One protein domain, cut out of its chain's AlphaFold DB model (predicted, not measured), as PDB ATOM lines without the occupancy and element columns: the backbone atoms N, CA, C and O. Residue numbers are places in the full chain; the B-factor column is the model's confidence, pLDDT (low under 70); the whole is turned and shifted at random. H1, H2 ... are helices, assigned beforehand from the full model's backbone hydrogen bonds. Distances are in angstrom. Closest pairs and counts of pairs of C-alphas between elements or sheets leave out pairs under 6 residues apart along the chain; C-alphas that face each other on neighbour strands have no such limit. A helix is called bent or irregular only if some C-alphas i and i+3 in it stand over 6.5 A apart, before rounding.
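Overview. This is residues 10 to 41 and 60 to 212 of the 217 residues of an uncharacterized protein of Tulasnella calospora MUT 4182 (UniProt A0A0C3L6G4). What shape does the model show? Long helices H4, H5, H6 and H9 stand as a loosely formed ring, with H2 packed on H4 and H5, in an up-and-down bundle; H8 crosses one end and little H1 sits beside H2 and H4. What is it made of? The printed part has 185 residues with nine named helices, H1 to H9 in chain order, and no named strand: all helix. It is compact, with a radius of gyration of the C-alphas of 17.8 A, and spans 55 by 38 by 26 A.

Along the chain. Where do the first helices lie? H1, residues 10 to 15, begins at C-alpha 10 (16.233, 28.081, -9.892). H2 is residues 18 to 34, 24.4 A long, and H3 is residues 37 to 41. Which are the long ones? H4, residues 60 to 86, measures 40.0 A; H5, residues 90 to 118, 43.4 A; H6, residues 125 to 151, 38.6 A. What follows? H7, residues 154 to 157, is irregular, with C-alphas 154 and 157 7.4 A apart. H8, residues 165 to 181, measures 23.8 A. H9, residues 184 to 210, measures 40.4 A and ends at C-alpha 210 (-5.828, -4.062, 5.350).

Arrangement. How do H1 to H3 stand? H1 touches H4, about perpendicular at 81 degrees, closest C-alphas Leu 15 and His 78, 4.9 A; H1 and H2 only just touch, only at the corner, with 3 pairs of C-alphas within 8 A. H2 touches H4, closest C-alphas Ile 22 and Gly 74, 4.1 A. H3 touches no helix. How does the bundle go on? H4 and H5 form a hairpin, closest C-alphas His 84 and Arg 93, 4.5 A; H5 and H6 form another, Leu 116 and Ala 135, 5.1 A. H6 and H9 touch at a shallow tilt of 25 degrees, opposite ways, closest C-alphas Thr 143 and Leu 196, 5.5 A. What of H7 and H8? H8 touches H5, about perpendicular at 75 degrees, closest C-alphas Leu 95 and Leu 173, 4.9 A; H7 only just touches H8, with 3 pairs of C-alphas within 8 A. Do the backbones fit? Every O i to N i+4 pair is within hydrogen-bond range in H3, H6 and H8, against 12 of 13 in H2, 22 of 23 in H4, 23 of 25 in H5, 21 of 23 in H9 and 0 of 2 in H1, where 1 of 3 O i to N i+3 pairs is; H7 is too short for such a pair.

Size, cuts and confidence. Is the printed part cut? Residues 42 to 59 are not printed, and C-alphas 41 and 60 are 10.6 A apart; of the links printed whole, none is long. Where is confidence low? Residues 92, 95, 120 to 125 and 148 to 189 are under 70.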
ATOM      1  N   PHE A  10      17.556  27.651 -10.352       90.19
ATOM      2  CA  PHE A  10      16.233  28.081  -9.892       90.19
ATOM      3  C   PHE A  10      15.807  27.416  -8.575       90.19
ATOM      4  O   PHE A  10      15.012  28.002  -7.849       90.19
ATOM      5  N   LEU A  11      16.348  26.237  -8.246       90.12
ATOM      6  CA  LEU A  11      16.122  25.577  -6.959       90.12
ATOM      7  C   LEU A  11      16.995  26.207  -5.871       90.12
ATOM      8  O   LEU A  11      16.519  26.497  -4.782       90.12
ATOM      9  N   ILE A  12      18.251  26.520  -6.190       90.75
ATOM     10  CA  ILE A  12      19.204  27.084  -5.225       90.75
ATOM     11  C   ILE A  12      18.879  28.532  -4.837       90.75
ATOM     12  O   ILE A  12      19.020  28.910  -3.674       90.75
ATOM     13  N   ARG A  13      18.447  29.363  -5.793       91.19
ATOM     14  CA  ARG A  13      18.208  30.803  -5.569       91.19
ATOM     15  C   ARG A  13      17.246  31.094  -4.401       91.19
ATOM     16  O   ARG A  13      17.625  31.903  -3.554       91.19
ATOM     17  N   PRO A  14      16.063  30.451  -4.299       92.31
ATOM     18  CA  PRO A  14      15.159  30.619  -3.162       92.31
ATOM     19  C   PRO A  14      15.808  30.325  -1.808       92.31
ATOM     20  O   PRO A  14      15.546  31.037  -0.844       92.31
ATOM     21  N   LEU A  15      16.701  29.331  -1.733       91.38
ATOM     22  CA  LEU A  15      17.297  28.905  -0.466       91.38
ATOM     23  C   LEU A  15      18.163  29.989   0.180       91.38
ATOM     24  O   LEU A  15      18.360  29.979   1.390       91.38
ATOM     25  N   ARG A  16      18.670  30.956  -0.593       92.44
ATOM     26  CA  ARG A  16      19.477  32.069  -0.066       92.44
ATOM     27  C   ARG A  16      18.678  33.049   0.788       92.44
ATOM     28  O   ARG A  16      19.273  33.822   1.527       92.44
ATOM     29  N   THR A  17      17.351  33.012   0.705       94.19
ATOM     30  CA  THR A  17      16.466  33.814   1.552       94.19
ATOM     31  C   THR A  17      15.763  32.885   2.540       94.19
ATOM     32  O   THR A  17      15.058  31.981   2.092       94.19
ATOM     33  N   PRO A  18      15.876  33.095   3.865       91.50
ATOM     34  CA  PRO A  18      15.330  32.158   4.852       91.50
ATOM     35  C   PRO A  18      13.815  31.977   4.707       91.50
ATOM     36  O   PRO A  18      13.315  30.860   4.783       91.50
ATOM     37  N   LEU A  19      13.087  33.059   4.412       94.94
ATOM     38  CA  LEU A  19      11.639  33.013   4.196       94.94
ATOM     39  C   LEU A  19      11.253  32.125   3.008       94.94
ATOM     40  O   LEU A  19      10.335  31.324   3.122       94.94
ATOM     41  N   LEU A  20      11.960  32.236   1.880       94.25
ATOM     42  CA  LEU A  20      11.671  31.428   0.692       94.25
ATOM     43  C   LEU A  20      12.095  29.968   0.882       94.25
ATOM     44  O   LEU A  20      11.395  29.067   0.427       94.25
ATOM     45  N   ALA A  21      13.198  29.734   1.594       92.06
ATOM     46  CA  ALA A  21      13.665  28.396   1.941       92.06
ATOM     47  C   ALA A  21      12.657  27.638   2.822       92.06
ATOM     48  O   ALA A  21      12.446  26.446   2.619       92.06
ATOM     49  N   ILE A  22      11.995  28.340   3.750       93.62
ATOM     50  CA  ILE A  22      10.914  27.823   4.608       93.62
ATOM     51  C   ILE A  22       9.599  27.674   3.833       93.62
ATOM     52  O   ILE A  22       8.920  26.652   3.938       93.62
ATOM     53  N   ALA A  23       9.228  28.684   3.046       94.81
ATOM     54  CA  ALA A  23       7.957  28.704   2.327       94.81
ATOM     55  C   ALA A  23       7.871  27.614   1.251       94.81
ATOM     56  O   ALA A  23       6.785  27.103   0.996       94.81
ATOM     57  N   LEU A  24       8.998  27.234   0.640       94.25
ATOM     58  CA  LEU A  24       9.045  26.224  -0.417       94.25
ATOM     59  C   LEU A  24       8.511  24.848   0.033       94.25
ATOM     60  O   LEU A  24       7.532  24.386  -0.556       94.25
ATOM     61  N   PRO A  25       9.070  24.180   1.062       94.31
ATOM     62  CA  PRO A  25       8.567  22.882   1.505       94.31
ATOM     63  C   PRO A  25       7.166  22.978   2.123       94.31
ATOM     64  O   PRO A  25       6.348  22.094   1.882       94.31
ATOM     65  N   ILE A  26       6.838  24.068   2.834       94.50
ATOM     66  CA  ILE A  26       5.483  24.281   3.373       94.50
ATOM     67  C   ILE A  26       4.463  24.382   2.238       94.50
ATOM     68  O   ILE A  26       3.442  23.701   2.273       94.50
ATOM     69  N   GLY A  27       4.734  25.203   1.222       94.38
ATOM     70  CA  GLY A  27       3.842  25.400   0.085       94.38
ATOM     71  C   GLY A  27       3.624  24.109  -0.699       94.38
ATOM     72  O   GLY A  27       2.484  23.753  -0.989       94.38
ATOM     73  N   LEU A  28       4.694  23.360  -0.980       93.31
ATOM     74  CA  LEU A  28       4.598  22.067  -1.663       93.31
ATOM     75  C   LEU A  28       3.813  21.038  -0.833       93.31
ATOM     76  O   LEU A  28       2.940  20.353  -1.369       93.31
ATOM     77  N   GLY A  29       4.063  20.977   0.476       90.25
ATOM     78  CA  GLY A  29       3.326  20.115   1.396       90.25
ATOM     79  C   GLY A  29       1.844  20.478   1.506       90.25
ATOM     80  O   GLY A  29       0.986  19.598   1.465       90.25
ATOM     81  N   MET A  30       1.516  21.771   1.570       90.00
ATOM     82  CA  MET A  30       0.133  22.255   1.574       90.00
ATOM     83  C   MET A  30      -0.589  21.901   0.275       90.00
ATOM     84  O   MET A  30      -1.702  21.384   0.329       90.00
ATOM     85  N   LEU A  31       0.040  22.115  -0.883       91.31
ATOM     86  CA  LEU A  31      -0.534  21.737  -2.177       91.31
ATOM     87  C   LEU A  31      -0.808  20.229  -2.249       91.31
ATOM     88  O   LEU A  31      -1.882  19.824  -2.688       91.31
ATOM     89  N   SER A  32       0.127  19.411  -1.760       88.19
ATOM     90  CA  SER A  32      -0.041  17.957  -1.652       88.19
ATOM     91  C   SER A  32      -1.203  17.576  -0.716       88.19
ATOM     92  O   SER A  32      -2.042  16.738  -1.051       88.19
ATOM     93  N   GLY A  33      -1.325  18.245   0.435       85.75
ATOM     94  CA  GLY A  33      -2.402  18.017   1.403       85.75
ATOM     95  C   GLY A  33      -3.786  18.442   0.902       85.75
ATOM     96  O   GLY A  33      -4.768  17.737   1.129       85.75
ATOM     97  N   LEU A  34      -3.884  19.559   0.174       88.88
ATOM     98  CA  LEU A  34      -5.149  20.038  -0.394       88.88
ATOM     99  C   LEU A  34      -5.743  19.040  -1.395       88.88
ATOM    100  O   LEU A  34      -6.953  18.831  -1.392       88.88
ATOM    101  N   GLN A  35      -4.903  18.358  -2.179       86.88
ATOM    102  CA  GLN A  35      -5.342  17.330  -3.135       86.88
ATOM    103  C   GLN A  35      -5.997  16.112  -2.467       86.88
ATOM    104  O   GLN A  35      -6.750  15.384  -3.111       86.88
ATOM    105  N   THR A  36      -5.722  15.871  -1.184       86.50
ATOM    106  CA  THR A  36      -6.234  14.709  -0.436       86.50
ATOM    107  C   THR A  36      -7.255  15.082   0.636       86.50
ATOM    108  O   THR A  36      -7.851  14.196   1.255       86.50
ATOM    109  N   ALA A  37      -7.512  16.380   0.827       85.75
ATOM    110  CA  ALA A  37      -8.359  16.897   1.894       85.75
ATOM    111  C   ALA A  37      -9.776  16.308   1.861       85.75
ATOM    112  O   ALA A  37     -10.281  15.903   2.908       85.75
ATOM    113  N   ASP A  38     -10.389  16.182   0.682       86.88
ATOM    114  CA  ASP A  38     -11.745  15.637   0.541       86.88
ATOM    115  C   ASP A  38     -11.829  14.171   0.972       86.88
ATOM    116  O   ASP A  38     -12.782  13.753   1.630       86.88
ATOM    117  N   VAL A  39     -10.798  13.385   0.655       85.81
ATOM    118  CA  VAL A  39     -10.721  11.974   1.044       85.81
ATOM    119  C   VAL A  39     -10.513  11.852   2.548       85.81
ATOM    120  O   VAL A  39     -11.187  11.056   3.194       85.81
ATOM    121  N   VAL A  40      -9.610  12.632   3.134       85.81
ATOM    122  CA  VAL A  40      -9.305  12.527   4.567       85.81
ATOM    123  C   VAL A  40     -10.456  13.063   5.427       85.81
ATOM    124  O   VAL A  40     -10.772  12.484   6.466       85.81
ATOM    125  N   ARG A  41     -11.124  14.140   4.995       86.81
ATOM    126  CA  ARG A  41     -12.173  14.816   5.778       86.81
ATOM    127  C   ARG A  41     -13.543  14.157   5.679       86.81
ATOM    128  O   ARG A  41     -14.323  14.301   6.615       86.81
ATOM    129  N   GLU A  60      -5.872  16.630  13.062       86.81
ATOM    130  CA  GLU A  60      -5.382  17.991  13.248       86.81
ATOM    131  C   GLU A  60      -3.880  18.017  13.567       86.81
ATOM    132  O   GLU A  60      -3.188  18.948  13.157       86.81
ATOM    133  N   ALA A  61      -3.350  16.973  14.217       88.69
ATOM    134  CA  ALA A  61      -1.929  16.876  14.543       88.69
ATOM    135  C   ALA A  61      -1.060  16.908  13.276       88.69
ATOM    136  O   ALA A  61      -0.037  17.589  13.246       88.69
ATOM    137  N   PHE A  62      -1.502  16.257  12.194       85.75
ATOM    138  CA  PHE A  62      -0.796  16.291  10.910       85.75
ATOM    139  C   PHE A  62      -0.708  17.713  10.335       85.75
ATOM    140  O   PHE A  62       0.317  18.073   9.761       85.75
ATOM    141  N   GLY A  63      -1.746  18.533  10.531       85.56
ATOM    142  CA  GLY A  63      -1.783  19.931  10.087       85.56
ATOM    143  C   GLY A  63      -0.884  20.875  10.890       85.56
ATOM    144  O   GLY A  63      -0.638  21.988  10.441       85.56
ATOM    145  N   ILE A  64      -0.379  20.440  12.046       88.94
ATOM    146  CA  ILE A  64       0.541  21.207  12.898       88.94
ATOM    147  C   ILE A  64       1.974  20.712  12.701       88.94
ATOM    148  O   ILE A  64       2.893  21.500  12.481       88.94
ATOM    149  N   VAL A  65       2.162  19.391  12.751       91.12
ATOM    150  CA  VAL A  65       3.489  18.778  12.748       91.12
ATOM    151  C   VAL A  65       4.180  18.945  11.396       91.12
ATOM    152  O   VAL A  65       5.333  19.364  11.362       91.12
ATOM    153  N   TRP A  66       3.493  18.704  10.273       91.06
ATOM    154  CA  TRP A  66       4.127  18.825   8.954       91.06
ATOM    155  C   TRP A  66       4.627  20.241   8.641       91.06
ATOM    156  O   TRP A  66       5.792  20.362   8.260       91.06
ATOM    157  N   PRO A  67       3.844  21.322   8.846       92.00
ATOM    158  CA  PRO A  67       4.365  22.678   8.675       92.00
ATOM    159  C   PRO A  67       5.576  22.988   9.559       92.00
ATOM    160  O   PRO A  67       6.517  23.618   9.082       92.00
ATOM    161  N   ALA A  68       5.594  22.519  10.813       90.31
ATOM    162  CA  ALA A  68       6.738  22.709  11.705       90.31
ATOM    163  C   ALA A  68       7.995  21.978  11.197       90.31
ATOM    164  O   ALA A  68       9.080  22.561  11.162       90.31
ATOM    165  N   LEU A  69       7.849  20.730  10.737       89.44
ATOM    166  CA  LEU A  69       8.947  19.945  10.165       89.44
ATOM    167  C   LEU A  69       9.462  20.568   8.863       89.44
ATOM    168  O   LEU A  69      10.670  20.729   8.698       89.44
ATOM    169  N   TYR A  70       8.567  20.999   7.971       91.00
ATOM    170  CA  TYR A  70       8.947  21.698   6.744       91.00
ATOM    171  C   TYR A  70       9.634  23.035   7.014       91.00
ATOM    172  O   TYR A  70      10.584  23.370   6.305       91.00
ATOM    173  N   ALA A  71       9.219  23.772   8.047       90.38
ATOM    174  CA  ALA A  71       9.911  24.984   8.463       90.38
ATOM    175  C   ALA A  71      11.344  24.684   8.924       90.38
ATOM    176  O   ALA A  71      12.279  25.345   8.475       90.38
ATOM    177  N   GLY A  72      11.529  23.647   9.748       85.12
ATOM    178  CA  GLY A  72      12.854  23.198  10.185       85.12
ATOM    179  C   GLY A  72      13.743  22.765   9.017       85.12
ATOM    180  O   GLY A  72      14.861  23.257   8.872       85.12
ATOM    181  N   MET A  73      13.227  21.910   8.130       85.81
ATOM    182  CA  MET A  73      13.943  21.450   6.932       85.81
ATOM    183  C   MET A  73      14.306  22.605   5.988       85.81
ATOM    184  O   MET A  73      15.415  22.652   5.458       85.81
ATOM    185  N   GLY A  74      13.379  23.539   5.769       88.88
ATOM    186  CA  GLY A  74      13.593  24.715   4.927       88.88
ATOM    187  C   GLY A  74      14.611  25.689   5.516       88.88
ATOM    188  O   GLY A  74      15.448  26.235   4.802       88.88
ATOM    189  N   TYR A  75      14.613  25.876   6.834       87.12
ATOM    190  CA  TYR A  75      15.639  26.683   7.485       87.12
ATOM    191  C   TYR A  75      17.018  26.003   7.448       87.12
ATOM    192  O   TYR A  75      18.021  26.656   7.160       87.12
ATOM    193  N   ALA A  76      17.082  24.684   7.643       82.19
ATOM    194  CA  ALA A  76      18.319  23.914   7.522       82.19
ATOM    195  C   ALA A  76      18.942  24.022   6.116       82.19
ATOM    196  O   ALA A  76      20.156  24.186   5.986       82.19
ATOM    197  N   SER A  77      18.127  24.011   5.055       86.81
ATOM    198  CA  SER A  77      18.625  24.197   3.687       86.81
ATOM    199  C   SER A  77      19.142  25.622   3.432       86.81
ATOM    200  O   SER A  77      20.143  25.789   2.730       86.81
ATOM    201  N   HIS A  78      18.547  26.643   4.065       88.06
ATOM    202  CA  HIS A  78      19.080  28.009   4.055       88.06
ATOM    203  C   HIS A  78      20.470  28.096   4.701       88.06
ATOM    204  O   HIS A  78      21.381  28.723   4.152       88.06
ATOM    205  N   LEU A  79      20.663  27.433   5.844       82.69
ATOM    206  CA  LEU A  79      21.970  27.377   6.503       82.69
ATOM    207  C   LEU A  79      23.013  26.670   5.627       82.69
ATOM    208  O   LEU A  79      24.131  27.167   5.491       82.69
ATOM    209  N   ALA A  80      22.636  25.571   4.968       82.62
ATOM    210  CA  ALA A  80      23.527  24.828   4.082       82.62
ATOM    211  C   ALA A  80      23.996  25.661   2.874       82.62
ATOM    212  O   ALA A  80      25.192  25.692   2.577       82.62
ATOM    213  N   ILE A  81      23.101  26.393   2.196       87.56
ATOM    214  CA  ILE A  81      23.521  27.252   1.075       87.56
ATOM    215  C   ILE A  81      24.358  28.447   1.547       87.56
ATOM    216  O   ILE A  81      25.323  28.819   0.883       87.56
ATOM    217  N   LYS A  82      24.059  29.008   2.726       85.81
ATOM    218  CA  LYS A  82      24.873  30.072   3.326       85.81
ATOM    219  C   LYS A  82      26.287  29.576   3.642       85.81
ATOM    220  O   LYS A  82      27.251  30.282   3.348       85.81
ATOM    221  N   ALA A  83      26.424  28.363   4.180       78.19
ATOM    222  CA  ALA A  83      27.720  27.729   4.413       78.19
ATOM    223  C   ALA A  83      28.483  27.492   3.096       78.19
ATOM    224  O   ALA A  83      29.678  27.771   3.017       78.19
ATOM    225  N   HIS A  84      27.796  27.064   2.032       84.50
ATOM    226  CA  HIS A  84      28.400  26.941   0.702       84.50
ATOM    227  C   HIS A  84      28.904  28.286   0.155       84.50
ATOM    228  O   HIS A  84      30.006  28.356  -0.388       84.50
ATOM    229  N   ASP A  85      28.108  29.351   0.271       86.19
ATOM    230  CA  ASP A  85      28.445  30.659  -0.292       86.19
ATOM    231  C   ASP A  85      29.590  31.342   0.483       86.19
ATOM    232  O   ASP A  85      30.444  31.978  -0.133       86.19
ATOM    233  N   THR A  86      29.638  31.177   1.811       84.06
ATOM    234  CA  THR A  86      30.601  31.859   2.700       84.06
ATOM    235  C   THR A  86      31.893  31.085   2.961       84.06
ATOM    236  O   THR A  86      32.889  31.689   3.357       84.06
ATOM    237  N   SER A  87      31.918  29.768   2.739       78.50
ATOM    238  CA  SER A  87      33.104  28.963   3.031       78.50
ATOM    239  C   SER A  87      34.231  29.184   2.019       78.50
ATOM    240  O   SER A  87      34.030  29.116   0.801       78.50
ATOM    241  N   LEU A  88      35.441  29.391   2.547       80.88
ATOM    242  CA  LEU A  88      36.690  29.479   1.783       80.88
ATOM    243  C   LEU A  88      37.273  28.094   1.452       80.88
ATOM    244  O   LEU A  88      38.089  27.975   0.542       80.88
ATOM    245  N   SER A  89      36.858  27.044   2.170       77.75
ATOM    246  CA  SER A  89      37.352  25.680   1.966       77.75
ATOM    247  C   SER A  89      36.618  25.005   0.800       77.75
ATOM    248  O   SER A  89      35.400  24.806   0.879       77.75
ATOM    249  N   PRO A  90      37.321  24.574  -0.267       74.69
ATOM    250  CA  PRO A  90      36.696  23.863  -1.385       74.69
ATOM    251  C   PRO A  90      35.968  22.582  -0.956       74.69
ATOM    252  O   PRO A  90      34.947  22.221  -1.541       74.69
ATOM    253  N   VAL A  91      36.472  21.912   0.087       73.75
ATOM    254  CA  VAL A  91      35.874  20.693   0.643       73.75
ATOM    255  C   VAL A  91      34.538  21.016   1.306       73.75
ATOM    256  O   VAL A  91      33.520  20.455   0.911       73.75
ATOM    257  N   ALA A  92      34.506  21.990   2.217       67.31
ATOM    258  CA  ALA A  92      33.278  22.386   2.909       67.31
ATOM    259  C   ALA A  92      32.198  22.891   1.935       67.31
ATOM    260  O   ALA A  92      31.026  22.541   2.066       67.31
ATOM    261  N   ARG A  93      32.588  23.638   0.888       75.50
ATOM    262  CA  ARG A  93      31.666  24.046  -0.186       75.50
ATOM    263  C   ARG A  93      31.041  22.845  -0.890       75.50
ATOM    264  O   ARG A  93      29.831  22.830  -1.116       75.50
ATOM    265  N   ARG A  94      31.853  21.849  -1.260       76.12
ATOM    266  CA  ARG A  94      31.380  20.635  -1.939       76.12
ATOM    267  C   ARG A  94      30.415  19.851  -1.054       76.12
ATOM    268  O   ARG A  94      29.369  19.435  -1.539       76.12
ATOM    269  N   LEU A  95      30.748  19.695   0.224       69.00
ATOM    270  CA  LEU A  95      29.917  18.988   1.194       69.00
ATOM    271  C   LEU A  95      28.573  19.695   1.399       69.00
ATOM    272  O   LEU A  95      27.529  19.083   1.201       69.00
ATOM    273  N   ALA A  96      28.572  21.007   1.647       72.81
ATOM    274  CA  ALA A  96      27.337  21.782   1.753       72.81
ATOM    275  C   ALA A  96      26.451  21.656   0.497       72.81
ATOM    276  O   ALA A  96      25.236  21.478   0.599       72.81
ATOM    277  N   TYR A  97      27.057  21.667  -0.694       80.44
ATOM    278  CA  TYR A  97      26.331  21.498  -1.955       80.44
ATOM    279  C   TYR A  97      25.735  20.092  -2.121       80.44
ATOM    280  O   TYR A  97      24.596  19.940  -2.563       80.44
ATOM    281  N   SER A  98      26.474  19.053  -1.734       75.75
ATOM    282  CA  SER A  98      25.974  17.676  -1.724       75.75
ATOM    283  C   SER A  98      24.825  17.485  -0.720       75.75
ATOM    284  O   SER A  98      23.866  16.780  -1.034       75.75
ATOM    285  N   GLY A  99      24.856  18.169   0.430       75.81
ATOM    286  CA  GLY A  99      23.784  18.139   1.432       75.81
ATOM    287  C   GLY A  99      22.480  18.739   0.907       75.81
ATOM    288  O   GLY A  99      21.403  18.187   1.127       75.81
ATOM    289  N   LEU A 100      22.569  19.806   0.106       83.06
ATOM    290  CA  LEU A 100      21.417  20.361  -0.614       83.06
ATOM    291  C   LEU A 100      20.819  19.362  -1.617       83.06
ATOM    292  O   LEU A 100      19.601  19.313  -1.786       83.06
ATOM    293  N   GLY A 101      21.652  18.534  -2.252       83.69
ATOM    294  CA  GLY A 101      21.189  17.447  -3.116       83.69
ATOM    295  C   GLY A 101      20.356  16.416  -2.352       83.69
ATOM    296  O   GLY A 101      19.269  16.049  -2.798       83.69
ATOM    297  N   LEU A 102      20.822  16.010  -1.167       81.25
ATOM    298  CA  LEU A 102      20.090  15.104  -0.274       81.25
ATOM    299  C   LEU A 102      18.788  15.727   0.240       81.25
ATOM    300  O   LEU A 102      17.769  15.043   0.294       81.25
ATOM    301  N   TYR A 103      18.794  17.023   0.565       84.94
ATOM    302  CA  TYR A 103      17.585  17.764   0.931       84.94
ATOM    303  C   TYR A 103      16.519  17.691  -0.172       84.94
ATOM    304  O   TYR A 103      15.376  17.339   0.112       84.94
ATOM    305  N   TYR A 104      16.881  17.958  -1.431       89.81
ATOM    306  CA  TYR A 104      15.928  17.872  -2.543       89.81
ATOM    307  C   TYR A 104      15.478  16.445  -2.837       89.81
ATOM    308  O   TYR A 104      14.306  16.244  -3.144       89.81
ATOM    309  N   ALA A 105      16.370  15.458  -2.716       86.88
ATOM    310  CA  ALA A 105      16.002  14.053  -2.855       86.88
ATOM    311  C   ALA A 105      14.971  13.643  -1.791       86.88
ATOM    312  O   ALA A 105      13.933  13.076  -2.126       86.88
ATOM    313  N   GLN A 106      15.203  14.014  -0.529       85.81
ATOM    314  CA  GLN A 106      14.250  13.769   0.553       85.81
ATOM    315  C   GLN A 106      12.929  14.504   0.356       85.81
ATOM    316  O   GLN A 106      11.872  13.917   0.567       85.81
ATOM    317  N   LEU A 107      12.963  15.775  -0.050       89.75
ATOM    318  CA  LEU A 107      11.748  16.540  -0.314       89.75
ATOM    319  C   LEU A 107      10.947  15.919  -1.466       89.75
ATOM    320  O   LEU A 107       9.727  15.835  -1.384       89.75
ATOM    321  N   ALA A 108      11.617  15.438  -2.513       90.25
ATOM    322  CA  ALA A 108      10.972  14.757  -3.629       90.25
ATOM    323  C   ALA A 108      10.325  13.429  -3.204       90.25
ATOM    324  O   ALA A 108       9.176  13.188  -3.562       90.25
ATOM    325  N   MET A 109      11.021  12.604  -2.413       87.56
ATOM    326  CA  MET A 109      10.457  11.369  -1.846       87.56
ATOM    327  C   MET A 109       9.256  11.680  -0.944       87.56
ATOM    328  O   MET A 109       8.177  11.123  -1.118       87.56
ATOM    329  N   ASN A 110       9.388  12.680  -0.068       91.19
ATOM    330  CA  ASN A 110       8.300  13.138   0.790       91.19
ATOM    331  C   ASN A 110       7.057  13.572  -0.018       91.19
ATOM    332  O   ASN A 110       5.937  13.210   0.335       91.19
ATOM    333  N   LEU A 111       7.241  14.285  -1.134       90.56
ATOM    334  CA  LEU A 111       6.143  14.678  -2.024       90.56
ATOM    335  C   LEU A 111       5.589  13.514  -2.857       90.56
ATOM    336  O   LEU A 111       4.407  13.537  -3.201       90.56
ATOM    337  N   ALA A 112       6.410  12.510  -3.173       90.00
ATOM    338  CA  ALA A 112       5.996  11.301  -3.881       90.00
ATOM    339  C   ALA A 112       5.123  10.386  -3.009       90.00
ATOM    340  O   ALA A 112       4.273   9.669  -3.543       90.00
ATOM    341  N   TRP A 113       5.260  10.449  -1.683       90.44
ATOM    342  CA  TRP A 113       4.464   9.641  -0.763       90.44
ATOM    343  C   TRP A 113       2.951   9.842  -0.944       90.44
ATOM    344  O   TRP A 113       2.208   8.867  -1.034       90.44
ATOM    345  N   THR A 114       2.469  11.085  -1.060       88.88
ATOM    346  CA  THR A 114       1.029  11.375  -1.194       88.88
ATOM    347  C   THR A 114       0.385  10.713  -2.421       88.88
ATOM    348  O   THR A 114      -0.596   9.985  -2.246       88.88
ATOM    349  N   PRO A 115       0.884  10.893  -3.663       87.38
ATOM    350  CA  PRO A 115       0.339  10.184  -4.817       87.38
ATOM    351  C   PRO A 115       0.564   8.670  -4.725       87.38
ATOM    352  O   PRO A 115      -0.303   7.914  -5.162       87.38
ATOM    353  N   LEU A 116       1.655   8.202  -4.106       86.69
ATOM    354  CA  LEU A 116       1.842   6.776  -3.837       86.69
ATOM    355  C   LEU A 116       0.798   6.237  -2.855       86.69
ATOM    356  O   LEU A 116       0.344   5.122  -3.044       86.69
ATOM    357  N   PHE A 117       0.333   6.995  -1.868       85.00
ATOM    358  CA  PHE A 117      -0.666   6.510  -0.914       85.00
ATOM    359  C   PHE A 117      -2.114   6.677  -1.418       85.00
ATOM    360  O   PHE A 117      -2.946   5.791  -1.217       85.00
ATOM    361  N   PHE A 118      -2.428   7.794  -2.085       82.06
ATOM    362  CA  PHE A 118      -3.801   8.180  -2.455       82.06
ATOM    363  C   PHE A 118      -4.142   8.031  -3.954       82.06
ATOM    364  O   PHE A 118      -5.319   8.057  -4.312       82.06
ATOM    365  N   GLY A 119      -3.151   7.892  -4.843       72.19
ATOM    366  CA  GLY A 119      -3.283   8.262  -6.257       72.19
ATOM    367  C   GLY A 119      -4.027   7.318  -7.212       72.19
ATOM    368  O   GLY A 119      -4.625   7.818  -8.159       72.19
ATOM    369  N   MET A 120      -4.036   5.986  -7.038       60.19
ATOM    370  CA  MET A 120      -4.557   5.077  -8.091       60.19
ATOM    371  C   MET A 120      -5.617   4.086  -7.613       60.19
ATOM    372  O   MET A 120      -5.688   2.939  -8.052       60.19
ATOM    373  N   ARG A 121      -6.542   4.563  -6.780       58.59
ATOM    374  CA  ARG A 121      -7.620   3.735  -6.221       58.59
ATOM    375  C   ARG A 121      -8.668   3.244  -7.238       58.59
ATOM    376  O   ARG A 121      -9.463   2.375  -6.911       58.59
ATOM    377  N   LYS A 122      -8.708   3.785  -8.461       53.47
ATOM    378  CA  LYS A 122      -9.655   3.338  -9.507       53.47
ATOM    379  C   LYS A 122      -9.191   2.090 -10.277       53.47
ATOM    380  O   LYS A 122      -9.871   1.679 -11.212       53.47
ATOM    381  N   LEU A 123      -8.042   1.511  -9.928       57.03
ATOM    382  CA  LEU A 123      -7.482   0.335 -10.594       57.03
ATOM    383  C   LEU A 123      -7.739  -0.951  -9.790       57.03
ATOM    384  O   LEU A 123      -8.088  -0.912  -8.615       57.03
ATOM    385  N   ASN A 124      -7.568  -2.096 -10.458       65.81
ATOM    386  CA  ASN A 124      -7.701  -3.457  -9.921       65.81
ATOM    387  C   ASN A 124      -7.111  -3.603  -8.488       65.81
ATOM    388  O   ASN A 124      -6.029  -3.064  -8.240       65.81
ATOM    389  N   PRO A 125      -7.739  -4.369  -7.565       68.88
ATOM    390  CA  PRO A 125      -7.244  -4.609  -6.198       68.88
ATOM    391  C   PRO A 125      -5.747  -4.962  -6.070       68.88
ATOM    392  O   PRO A 125      -5.091  -4.584  -5.096       68.88
ATOM    393  N   LEU A 126      -5.164  -5.653  -7.060       72.62
ATOM    394  CA  LEU A 126      -3.724  -5.952  -7.093       72.62
ATOM    395  C   LEU A 126      -2.856  -4.689  -7.226       72.62
ATOM    396  O   LEU A 126      -1.804  -4.586  -6.589       72.62
ATOM    397  N   VAL A 127      -3.306  -3.714  -8.018       74.00
ATOM    398  CA  VAL A 127      -2.617  -2.431  -8.211       74.00
ATOM    399  C   VAL A 127      -2.646  -1.626  -6.918       74.00
ATOM    400  O   VAL A 127      -1.613  -1.117  -6.492       74.00
ATOM    401  N   HIS A 128      -3.787  -1.599  -6.229       72.44
ATOM    402  CA  HIS A 128      -3.935  -0.903  -4.949       72.44
ATOM    403  C   HIS A 128      -3.046  -1.485  -3.839       72.44
ATOM    404  O   HIS A 128      -2.390  -0.742  -3.104       72.44
ATOM    405  N   LYS A 129      -2.952  -2.818  -3.738       74.81
ATOM    406  CA  LYS A 129      -2.054  -3.479  -2.774       74.81
ATOM    407  C   LYS A 129      -0.582  -3.171  -3.054       74.81
ATOM    408  O   LYS A 129       0.166  -2.873  -2.121       74.81
ATOM    409  N   THR A 130      -0.186  -3.229  -4.325       79.38
ATOM    410  CA  THR A 130       1.180  -2.914  -4.768       79.38
ATOM    411  C   THR A 130       1.515  -1.456  -4.474       79.38
ATOM    412  O   THR A 130       2.567  -1.159  -3.924       79.38
ATOM    413  N   GLN A 131       0.583  -0.548  -4.740       81.12
ATOM    414  CA  GLN A 131       0.738   0.876  -4.491       81.12
ATOM    415  C   GLN A 131       0.953   1.201  -3.000       81.12
ATOM    416  O   GLN A 131       1.908   1.895  -2.659       81.12
ATOM    417  N   LYS A 132       0.134   0.652  -2.092       80.06
ATOM    418  CA  LYS A 132       0.341   0.830  -0.640       80.06
ATOM    419  C   LYS A 132       1.680   0.272  -0.166       80.06
ATOM    420  O   LYS A 132       2.294   0.825   0.739       80.06
ATOM    421  N   PHE A 133       2.124  -0.832  -0.767       84.56
ATOM    422  CA  PHE A 133       3.444  -1.378  -0.488       84.56
ATOM    423  C   PHE A 133       4.556  -0.438  -0.972       84.56
ATOM    424  O   PHE A 133       5.504  -0.208  -0.234       84.56
ATOM    425  N   LEU A 134       4.417   0.176  -2.150       86.19
ATOM    426  CA  LEU A 134       5.364   1.186  -2.632       86.19
ATOM    427  C   LEU A 134       5.404   2.425  -1.726       86.19
ATOM    428  O   LEU A 134       6.492   2.901  -1.423       86.19
ATOM    429  N   ALA A 135       4.259   2.899  -1.228       85.81
ATOM    430  CA  ALA A 135       4.216   3.981  -0.239       85.81
ATOM    431  C   ALA A 135       4.923   3.600   1.078       85.81
ATOM    432  O   ALA A 135       5.578   4.434   1.701       85.81
ATOM    433  N   LEU A 136       4.828   2.329   1.491       87.88
ATOM    434  CA  LEU A 136       5.562   1.806   2.644       87.88
ATOM    435  C   LEU A 136       7.074   1.748   2.379       87.88
ATOM    436  O   LEU A 136       7.861   2.137   3.237       87.88
ATOM    437  N   VAL A 137       7.489   1.276   1.204       88.19
ATOM    438  CA  VAL A 137       8.905   1.254   0.807       88.19
ATOM    439  C   VAL A 137       9.474   2.672   0.778       88.19
ATOM    440  O   VAL A 137      10.558   2.897   1.312       88.19
ATOM    441  N   ASP A 138       8.726   3.629   0.229       89.31
ATOM    442  CA  ASP A 138       9.104   5.041   0.189       89.31
ATOM    443  C   ASP A 138       9.302   5.626   1.596       89.31
ATOM    444  O   ASP A 138      10.392   6.111   1.902       89.31
ATOM    445  N   ILE A 139       8.324   5.492   2.504       86.38
ATOM    446  CA  ILE A 139       8.445   6.051   3.862       86.38
ATOM    447  C   ILE A 139       9.532   5.351   4.693       86.38
ATOM    448  O   ILE A 139      10.176   5.981   5.533       86.38
ATOM    449  N   VAL A 140       9.783   4.056   4.464       86.94
ATOM    450  CA  VAL A 140      10.901   3.327   5.086       86.94
ATOM    451  C   VAL A 140      12.238   3.858   4.572       86.94
ATOM    452  O   VAL A 140      13.132   4.110   5.376       86.94
ATOM    453  N   ALA A 141      12.376   4.076   3.264       85.44
ATOM    454  CA  ALA A 141      13.586   4.648   2.682       85.44
ATOM    455  C   ALA A 141      13.809   6.100   3.142       85.44
ATOM    456  O   ALA A 141      14.930   6.473   3.495       85.44
ATOM    457  N   LEU A 142      12.746   6.904   3.225       82.75
ATOM    458  CA  LEU A 142      12.789   8.270   3.749       82.75
ATOM    459  C   LEU A 142      13.231   8.291   5.222       82.75
ATOM    460  O   LEU A 142      14.103   9.066   5.612       82.75
ATOM    461  N   THR A 143      12.690   7.389   6.041       84.31
ATOM    462  CA  THR A 143      13.086   7.261   7.451       84.31
ATOM    463  C   THR A 143      14.526   6.786   7.577       84.31
ATOM    464  O   THR A 143      15.305   7.391   8.307       84.31
ATOM    465  N   GLY A 144      14.914   5.746   6.834       81.62
ATOM    466  CA  GLY A 144      16.264   5.186   6.866       81.62
ATOM    467  C   GLY A 144      17.327   6.198   6.450       81.62
ATOM    468  O   GLY A 144      18.350   6.313   7.117       81.62
ATOM    469  N   THR A 145      17.068   6.988   5.405       76.69
ATOM    470  CA  THR A 145      17.970   8.073   4.994       76.69
ATOM    471  C   THR A 145      18.078   9.141   6.078       76.69
ATOM    472  O   THR A 145      19.192   9.489   6.464       76.69
ATOM    473  N   THR A 146      16.954   9.603   6.638       75.31
ATOM    474  CA  THR A 146      16.934  10.604   7.723       75.31
ATOM    475  C   THR A 146      17.671  10.123   8.974       75.31
ATOM    476  O   THR A 146      18.471  10.863   9.550       75.31
ATOM    477  N   VAL A 147      17.448   8.870   9.380       74.81
ATOM    478  CA  VAL A 147      18.144   8.235  10.506       74.81
ATOM    479  C   VAL A 147      19.630   8.113  10.211       74.81
ATOM    480  O   VAL A 147      20.427   8.492  11.058       74.81
ATOM    481  N   ALA A 148      20.022   7.655   9.020       69.56
ATOM    482  CA  ALA A 148      21.429   7.559   8.643       69.56
ATOM    483  C   ALA A 148      22.120   8.926   8.718       69.56
ATOM    484  O   ALA A 148      23.190   9.030   9.310       69.56
ATOM    485  N   MET A 149      21.482   9.986   8.215       65.62
ATOM    486  CA  MET A 149      21.996  11.354   8.335       65.62
ATOM    487  C   MET A 149      22.102  11.811   9.799       65.62
ATOM    488  O   MET A 149      23.068  12.469  10.164       65.62
ATOM    489  N   THR A 150      21.153  11.436  10.660       66.94
ATOM    490  CA  THR A 150      21.127  11.874  12.069       66.94
ATOM    491  C   THR A 150      22.079  11.075  12.966       66.94
ATOM    492  O   THR A 150      22.735  11.644  13.827       66.94
ATOM    493  N   VAL A 151      22.190   9.756  12.779       63.59
ATOM    494  CA  VAL A 151      23.034   8.866  13.600       63.59
ATOM    495  C   VAL A 151      24.503   8.949  13.193       63.59
ATOM    496  O   VAL A 151      25.368   8.906  14.065       63.59
ATOM    497  N   CYS A 152      24.805   9.151  11.905       52.94
ATOM    498  CA  CYS A 152      26.181   9.411  11.469       52.94
ATOM    499  C   CYS A 152      26.760  10.705  12.073       52.94
ATOM    500  O   CYS A 152      27.976  10.864  12.095       52.94
ATOM    501  N   ASP A 153      25.912  11.593  12.603       46.28
ATOM    502  CA  ASP A 153      26.319  12.775  13.368       46.28
ATOM    503  C   ASP A 153      26.752  12.437  14.811       46.28
ATOM    504  O   ASP A 153      27.608  13.098  15.386       46.28
ATOM    505  N   GLY A 154      26.209  11.369  15.407       42.09
ATOM    506  CA  GLY A 154      26.605  10.900  16.741       42.09
ATOM    507  C   GLY A 154      27.942  10.147  16.752       42.09
ATOM    508  O   GLY A 154      28.653  10.155  17.755       42.09
ATOM    509  N   ASP A 155      28.315   9.540  15.622       39.00
ATOM    510  CA  ASP A 155      29.587   8.826  15.429       39.00
ATOM    511  C   ASP A 155      30.751   9.749  15.007       39.00
ATOM    512  O   ASP A 155      31.844   9.273  14.696       39.00
ATOM    513  N   VAL A 156      30.562  11.073  15.062       46.56
ATOM    514  CA  VAL A 156      31.577  12.112  14.776       46.56
ATOM    515  C   VAL A 156      32.841  11.990  15.645       46.56
ATOM    516  O   VAL A 156      33.894  12.519  15.289       46.56
ATOM    517  N   ALA A 157      32.785  11.227  16.739       41.34
ATOM    518  CA  ALA A 157      33.945  10.893  17.563       41.34
ATOM    519  C   ALA A 157      34.892   9.839  16.939       41.34
ATOM    520  O   ALA A 157      36.005   9.666  17.438       41.34
ATOM    521  N   LYS A 158      34.488   9.123  15.878       41.59
ATOM    522  CA  LYS A 158      35.307   8.074  15.247       41.59
ATOM    523  C   LYS A 158      36.138   8.624  14.078       41.59
ATOM    524  O   LYS A 158      35.616   9.378  13.253       41.59
ATOM    525  N   PRO A 159      37.425   8.246  13.954       47.28
ATOM    526  CA  PRO A 159      38.273   8.724  12.871       47.28
ATOM    527  C   PRO A 159      37.758   8.246  11.506       47.28
ATOM    528  O   PRO A 159      37.401   7.083  11.318       47.28
ATOM    529  N   ALA A 160      37.760   9.150  10.517       45.88
ATOM    530  CA  ALA A 160      37.224   8.923   9.169       45.88
ATOM    531  C   ALA A 160      37.824   7.700   8.445       45.88
ATOM    532  O   ALA A 160      37.230   7.201   7.492       45.88
ATOM    533  N   SER A 161      38.978   7.202   8.894       49.69
ATOM    534  CA  SER A 161      39.611   5.971   8.415       49.69
ATOM    535  C   SER A 161      38.777   4.709   8.656       49.69
ATOM    536  O   SER A 161      38.919   3.762   7.886       49.69
ATOM    537  N   GLU A 162      37.897   4.701   9.659       49.12
ATOM    538  CA  GLU A 162      37.155   3.513  10.114       49.12
ATOM    539  C   GLU A 162      35.747   3.377   9.500       49.12
ATOM    540  O   GLU A 162      35.069   2.374   9.711       49.12
ATOM    541  N   MET A 163      35.293   4.356   8.709       50.38
ATOM    542  CA  MET A 163      33.943   4.359   8.127       50.38
ATOM    543  C   MET A 163      33.929   3.818   6.685       50.38
ATOM    544  O   MET A 163      34.785   4.180   5.870       50.38
ATOM    545  N   ALA A 164      32.934   2.990   6.339       48.78
ATOM    546  CA  ALA A 164      32.702   2.503   4.969       48.78
ATOM    547  C   ALA A 164      32.452   3.673   3.996       48.78
ATOM    548  O   ALA A 164      31.771   4.614   4.376       48.78
ATOM    549  N   ASP A 165      32.931   3.631   2.747       49.31
ATOM    550  CA  ASP A 165      33.016   4.810   1.853       49.31
ATOM    551  C   ASP A 165      31.725   5.640   1.698       49.31
ATOM    552  O   ASP A 165      31.770   6.870   1.695       49.31
ATOM    553  N   VAL A 166      30.555   5.001   1.608       45.12
ATOM    554  CA  VAL A 166      29.262   5.715   1.535       45.12
ATOM    555  C   VAL A 166      28.890   6.350   2.880       45.12
ATOM    556  O   VAL A 166      28.464   7.503   2.919       45.12
ATOM    557  N   HIS A 167      29.117   5.634   3.984       45.34
ATOM    558  CA  HIS A 167      28.903   6.139   5.344       45.34
ATOM    559  C   HIS A 167      29.893   7.253   5.691       45.34
ATOM    560  O   HIS A 167      29.501   8.257   6.269       45.34
ATOM    561  N   ARG A 168      31.150   7.128   5.260       49.34
ATOM    562  CA  ARG A 168      32.217   8.113   5.430       49.34
ATOM    563  C   ARG A 168      31.856   9.428   4.755       49.34
ATOM    564  O   ARG A 168      31.965  10.475   5.372       49.34
ATOM    565  N   ASN A 169      31.390   9.378   3.507       51.06
ATOM    566  CA  ASN A 169      31.036  10.589   2.772       51.06
ATOM    567  C   ASN A 169      29.834  11.308   3.386       51.06
ATOM    568  O   ASN A 169      29.875  12.527   3.481       51.06
ATOM    569  N   LEU A 170      28.804  10.577   3.831       51.47
ATOM    570  CA  LEU A 170      27.629  11.153   4.497       51.47
ATOM    571  C   LEU A 170      27.957  11.689   5.895       51.47
ATOM    572  O   LEU A 170      27.565  12.806   6.213       51.47
ATOM    573  N   ALA A 171      28.715  10.938   6.694       51.12
ATOM    574  CA  ALA A 171      29.144  11.347   8.028       51.12
ATOM    575  C   ALA A 171      30.058  12.577   7.980       51.12
ATOM    576  O   ALA A 171      29.864  13.508   8.748       51.12
ATOM    577  N   VAL A 172      31.006  12.632   7.036       53.81
ATOM    578  CA  VAL A 172      31.883  13.799   6.837       53.81
ATOM    579  C   VAL A 172      31.091  15.002   6.323       53.81
ATOM    580  O   VAL A 172      31.297  16.112   6.805       53.81
ATOM    581  N   LEU A 173      30.141  14.795   5.398       55.75
ATOM    582  CA  LEU A 173      29.229  15.846   4.936       55.75
ATOM    583  C   LEU A 173      28.470  16.480   6.093       55.75
ATOM    584  O   LEU A 173      28.412  17.700   6.194       55.75
ATOM    585  N   GLN A 174      27.874  15.631   6.922       56.16
ATOM    586  CA  GLN A 174      27.018  16.031   8.022       56.16
ATOM    587  C   GLN A 174      27.845  16.673   9.139       56.16
ATOM    588  O   GLN A 174      27.458  17.737   9.601       56.16
ATOM    589  N   ARG A 175      29.010  16.106   9.486       54.88
ATOM    590  CA  ARG A 175      29.959  16.644  10.473       54.88
ATOM    591  C   ARG A 175      30.440  18.035  10.102       54.88
ATOM    592  O   ARG A 175      30.390  18.941  10.919       54.88
ATOM    593  N   ASP A 176      30.893  18.221   8.871       57.25
ATOM    594  CA  ASP A 176      31.440  19.509   8.457       57.25
ATOM    595  C   ASP A 176      30.304  20.547   8.299       57.25
ATOM    596  O   ASP A 176      30.513  21.739   8.522       57.25
ATOM    597  N   LEU A 177      29.072  20.108   7.989       57.31
ATOM    598  CA  LEU A 177      27.870  20.951   8.060       57.31
ATOM    599  C   LEU A 177      27.482  21.275   9.512       57.31
ATOM    600  O   LEU A 177      27.068  22.396   9.798       57.31
ATOM    601  N   HIS A 178      27.622  20.317  10.427       62.56
ATOM    602  CA  HIS A 178      27.386  20.459  11.860       62.56
ATOM    603  C   HIS A 178      28.377  21.455  12.458       62.56
ATOM    604  O   HIS A 178      27.957  22.406  13.109       62.56
ATOM    605  N   GLU A 179      29.670  21.319  12.170       58.06
ATOM    606  CA  GLU A 179      30.711  22.274  12.559       58.06
ATOM    607  C   GLU A 179      30.441  23.661  11.958       58.06
ATOM    608  O   GLU A 179      30.471  24.662  12.674       58.06
ATOM    609  N   ALA A 180      30.079  23.740  10.672       54.34
ATOM    610  CA  ALA A 180      29.757  25.008  10.012       54.34
ATOM    611  C   ALA A 180      28.479  25.687  10.545       54.34
ATOM    612  O   ALA A 180      28.315  26.898  10.387       54.34
ATOM    613  N   THR A 181      27.566  24.928  11.157       55.25
ATOM    614  CA  THR A 181      26.293  25.425  11.714       55.25
ATOM    615  C   THR A 181      26.239  25.380  13.241       55.25
ATOM    616  O   THR A 181      25.191  25.670  13.822       55.25
ATOM    617  N   ASN A 182      27.354  25.051  13.900       55.94
ATOM    618  CA  ASN A 182      27.467  24.900  15.351       55.94
ATOM    619  C   ASN A 182      26.429  23.919  15.952       55.94
ATOM    620  O   ASN A 182      25.855  24.163  17.013       55.94
ATOM    621  N   GLY A 183      26.125  22.846  15.219       55.59
ATOM    622  CA  GLY A 183      25.192  21.782  15.598       55.59
ATOM    623  C   GLY A 183      23.705  22.090  15.420       55.59
ATOM    624  O   GLY A 183      22.863  21.237  15.704       55.59
ATOM    625  N   ALA A 184      23.349  23.272  14.909       56.19
ATOM    626  CA  ALA A 184      21.954  23.674  14.746       56.19
ATOM    627  C   ALA A 184      21.170  22.743  13.801       56.19
ATOM    628  O   ALA A 184      20.019  22.414  14.083       56.19
ATOM    629  N   THR A 185      21.777  22.268  12.705       56.62
ATOM    630  CA  THR A 185      21.091  21.409  11.719       56.62
ATOM    631  C   THR A 185      20.664  20.052  12.276       56.62
ATOM    632  O   THR A 185      19.617  19.547  11.877       56.62
ATOM    633  N   THR A 186      21.402  19.482  13.226       60.50
ATOM    634  CA  THR A 186      21.085  18.170  13.815       60.50
ATOM    635  C   THR A 186      19.880  18.237  14.742       60.50
ATOM    636  O   THR A 186      18.998  17.377  14.686       60.50
ATOM    637  N   TRP A 187      19.777  19.305  15.537       62.44
ATOM    638  CA  TRP A 187      18.632  19.518  16.423       62.44
ATOM    639  C   TRP A 187      17.316  19.682  15.656       62.44
ATOM    640  O   TRP A 187      16.274  19.245  16.140       62.44
ATOM    641  N   PHE A 188      17.350  20.229  14.435       65.44
ATOM    642  CA  PHE A 188      16.162  20.320  13.578       65.44
ATOM    643  C   PHE A 188      15.750  18.979  12.950       65.44
ATOM    644  O   PHE A 188      14.584  18.815  12.589       65.44
ATOM    645  N   LEU A 189      16.665  18.011  12.841       67.81
ATOM    646  CA  LEU A 189      16.385  16.695  12.258       67.81
ATOM    647  C   LEU A 189      15.861  15.680  13.279       67.81
ATOM    648  O   LEU A 189      15.112  14.784  12.899       67.81
ATOM    649  N   ALA A 190      16.173  15.821  14.569       73.50
ATOM    650  CA  ALA A 190      15.701  14.880  15.591       73.50
ATOM    651  C   ALA A 190      14.155  14.785  15.686       73.50
ATOM    652  O   ALA A 190      13.632  13.664  15.655       73.50
ATOM    653  N   PRO A 191      13.387  15.898  15.699       81.69
ATOM    654  CA  PRO A 191      11.924  15.836  15.618       81.69
ATOM    655  C   PRO A 191      11.432  15.188  14.317       81.69
ATOM    656  O   PRO A 191      10.417  14.492  14.314       81.69
ATOM    657  N   TYR A 192      12.170  15.385  13.219       82.00
ATOM    658  CA  TYR A 192      11.848  14.808  11.918       82.00
ATOM    659  C   TYR A 192      12.037  13.287  11.909       82.00
ATOM    660  O   TYR A 192      11.136  12.570  11.481       82.00
ATOM    661  N   VAL A 193      13.131  12.772  12.480       83.38
ATOM    662  CA  VAL A 193      13.363  11.328  12.660       83.38
ATOM    663  C   VAL A 193      12.264  10.685  13.495       83.38
ATOM    664  O   VAL A 193      11.736   9.641  13.110       83.38
ATOM    665  N   ALA A 194      11.908  11.294  14.628       87.50
ATOM    666  CA  ALA A 194      10.877  10.757  15.509       87.50
ATOM    667  C   ALA A 194       9.526  10.669  14.783       87.50
ATOM    668  O   ALA A 194       8.864   9.629  14.806       87.50
ATOM    669  N   TRP A 195       9.155  11.737  14.073       90.12
ATOM    670  CA  TRP A 195       7.919  11.775  13.304       90.12
ATOM    671  C   TRP A 195       7.906  10.785  12.141       90.12
ATOM    672  O   TRP A 195       6.920  10.075  11.962       90.12
ATOM    673  N   LEU A 196       8.988  10.694  11.365       87.88
ATOM    674  CA  LEU A 196       9.082   9.752  10.251       87.88
ATOM    675  C   LEU A 196       9.039   8.299  10.728       87.88
ATOM    676  O   LEU A 196       8.297   7.501  10.164       87.88
ATOM    677  N   SER A 197       9.729   7.976  11.824       88.44
ATOM    678  CA  SER A 197       9.669   6.641  12.438       88.44
ATOM    679  C   SER A 197       8.235   6.267  12.826       88.44
ATOM    680  O   SER A 197       7.766   5.157  12.566       88.44
ATOM    681  N   TYR A 198       7.504   7.223  13.400       90.12
ATOM    682  CA  TYR A 198       6.095   7.059  13.733       90.12
ATOM    683  C   TYR A 198       5.198   6.960  12.485       90.12
ATOM    684  O   TYR A 198       4.317   6.102  12.419       90.12
ATOM    685  N   ALA A 199       5.452   7.757  11.447       88.94
ATOM    686  CA  ALA A 199       4.745   7.669  10.173       88.94
ATOM    687  C   ALA A 199       4.969   6.313   9.483       88.94
ATOM    688  O   ALA A 199       4.026   5.744   8.929       88.94
ATOM    689  N   THR A 200       6.180   5.752   9.555       90.31
ATOM    690  CA  THR A 200       6.486   4.395   9.083       90.31
ATOM    691  C   THR A 200       5.676   3.351   9.835       90.31
ATOM    692  O   THR A 200       5.082   2.482   9.198       90.31
ATOM    693  N   TYR A 201       5.581   3.458  11.164       92.56
ATOM    694  CA  TYR A 201       4.715   2.592  11.964       92.56
ATOM    695  C   TYR A 201       3.252   2.657  11.497       92.56
ATOM    696  O   TYR A 201       2.640   1.615  11.250       92.56
ATOM    697  N   LEU A 202       2.703   3.862  11.305       90.38
ATOM    698  CA  LEU A 202       1.323   4.030  10.843       90.38
ATOM    699  C   LEU A 202       1.111   3.402   9.457       90.38
ATOM    700  O   LEU A 202       0.159   2.648   9.262       90.38
ATOM    701  N   ASN A 203       2.015   3.662   8.506       90.38
ATOM    702  CA  ASN A 203       1.955   3.096   7.154       90.38
ATOM    703  C   ASN A 203       2.027   1.561   7.174       90.38
ATOM    704  O   ASN A 203       1.231   0.893   6.508       90.38
ATOM    705  N   ALA A 204       2.935   0.995   7.973       89.75
ATOM    706  CA  ALA A 204       3.061  -0.448   8.147       89.75
ATOM    707  C   ALA A 204       1.788  -1.052   8.757       89.75
ATOM    708  O   ALA A 204       1.307  -2.084   8.286       89.75
ATOM    709  N   GLY A 205       1.201  -0.382   9.751       89.19
ATOM    710  CA  GLY A 205      -0.060  -0.766  10.373       89.19
ATOM    711  C   GLY A 205      -1.233  -0.764   9.392       89.19
ATOM    712  O   GLY A 205      -1.941  -1.765   9.276       89.19
ATOM    713  N   TYR A 206      -1.395   0.313   8.616       87.75
ATOM    714  CA  TYR A 206      -2.419   0.398   7.571       87.75
ATOM    715  C   TYR A 206      -2.262  -0.694   6.518       87.75
ATOM    716  O   TYR A 206      -3.254  -1.308   6.116       87.75
ATOM    717  N   TRP A 207      -1.034  -0.964   6.081       86.19
ATOM    718  CA  TRP A 207      -0.776  -2.049   5.146       86.19
ATOM    719  C   TRP A 207      -1.120  -3.407   5.770       86.19
ATOM    720  O   TRP A 207      -1.923  -4.153   5.210       86.19
ATOM    721  N   TRP A 208      -0.594  -3.714   6.957       88.50
ATOM    722  CA  TRP A 208      -0.766  -5.012   7.616       88.50
ATOM    723  C   TRP A 208      -2.227  -5.338   7.937       88.50
ATOM    724  O   TRP A 208      -2.686  -6.447   7.657       88.50
ATOM    725  N   LEU A 209      -2.972  -4.372   8.480       88.75
ATOM    726  CA  LEU A 209      -4.369  -4.558   8.877       88.75
ATOM    727  C   LEU A 209      -5.315  -4.667   7.677       88.75
ATOM    728  O   LEU A 209      -6.401  -5.230   7.807       88.75
ATOM    729  N   ASN A 210      -4.933  -4.149   6.506       85.50
ATOM    730  CA  ASN A 210      -5.828  -4.062   5.350       85.50
ATOM    731  C   ASN A 210      -5.372  -4.899   4.132       85.50
ATOM    732  O   ASN A 210      -6.136  -5.027   3.184       85.50
ATOM    733  N   ARG A 211      -4.191  -5.541   4.151       80.94
ATOM    734  CA  ARG A 211      -3.609  -6.309   3.015       80.94
ATOM    735  C   ARG A 211      -4.412  -7.512   2.500       80.94
ATOM    736  O   ARG A 211      -4.108  -8.002   1.409       80.94
ATOM    737  N   ASN A 212      -5.350  -8.016   3.302       81.19
ATOM    738  CA  ASN A 212      -6.186  -9.183   2.993       81.19
ATOM    739  C   ASN A 212      -7.669  -8.816   2.842       81.19
ATOM    740  O   ASN A 212      -8.497  -9.705   2.671       81.19
TER     741      ASN A 212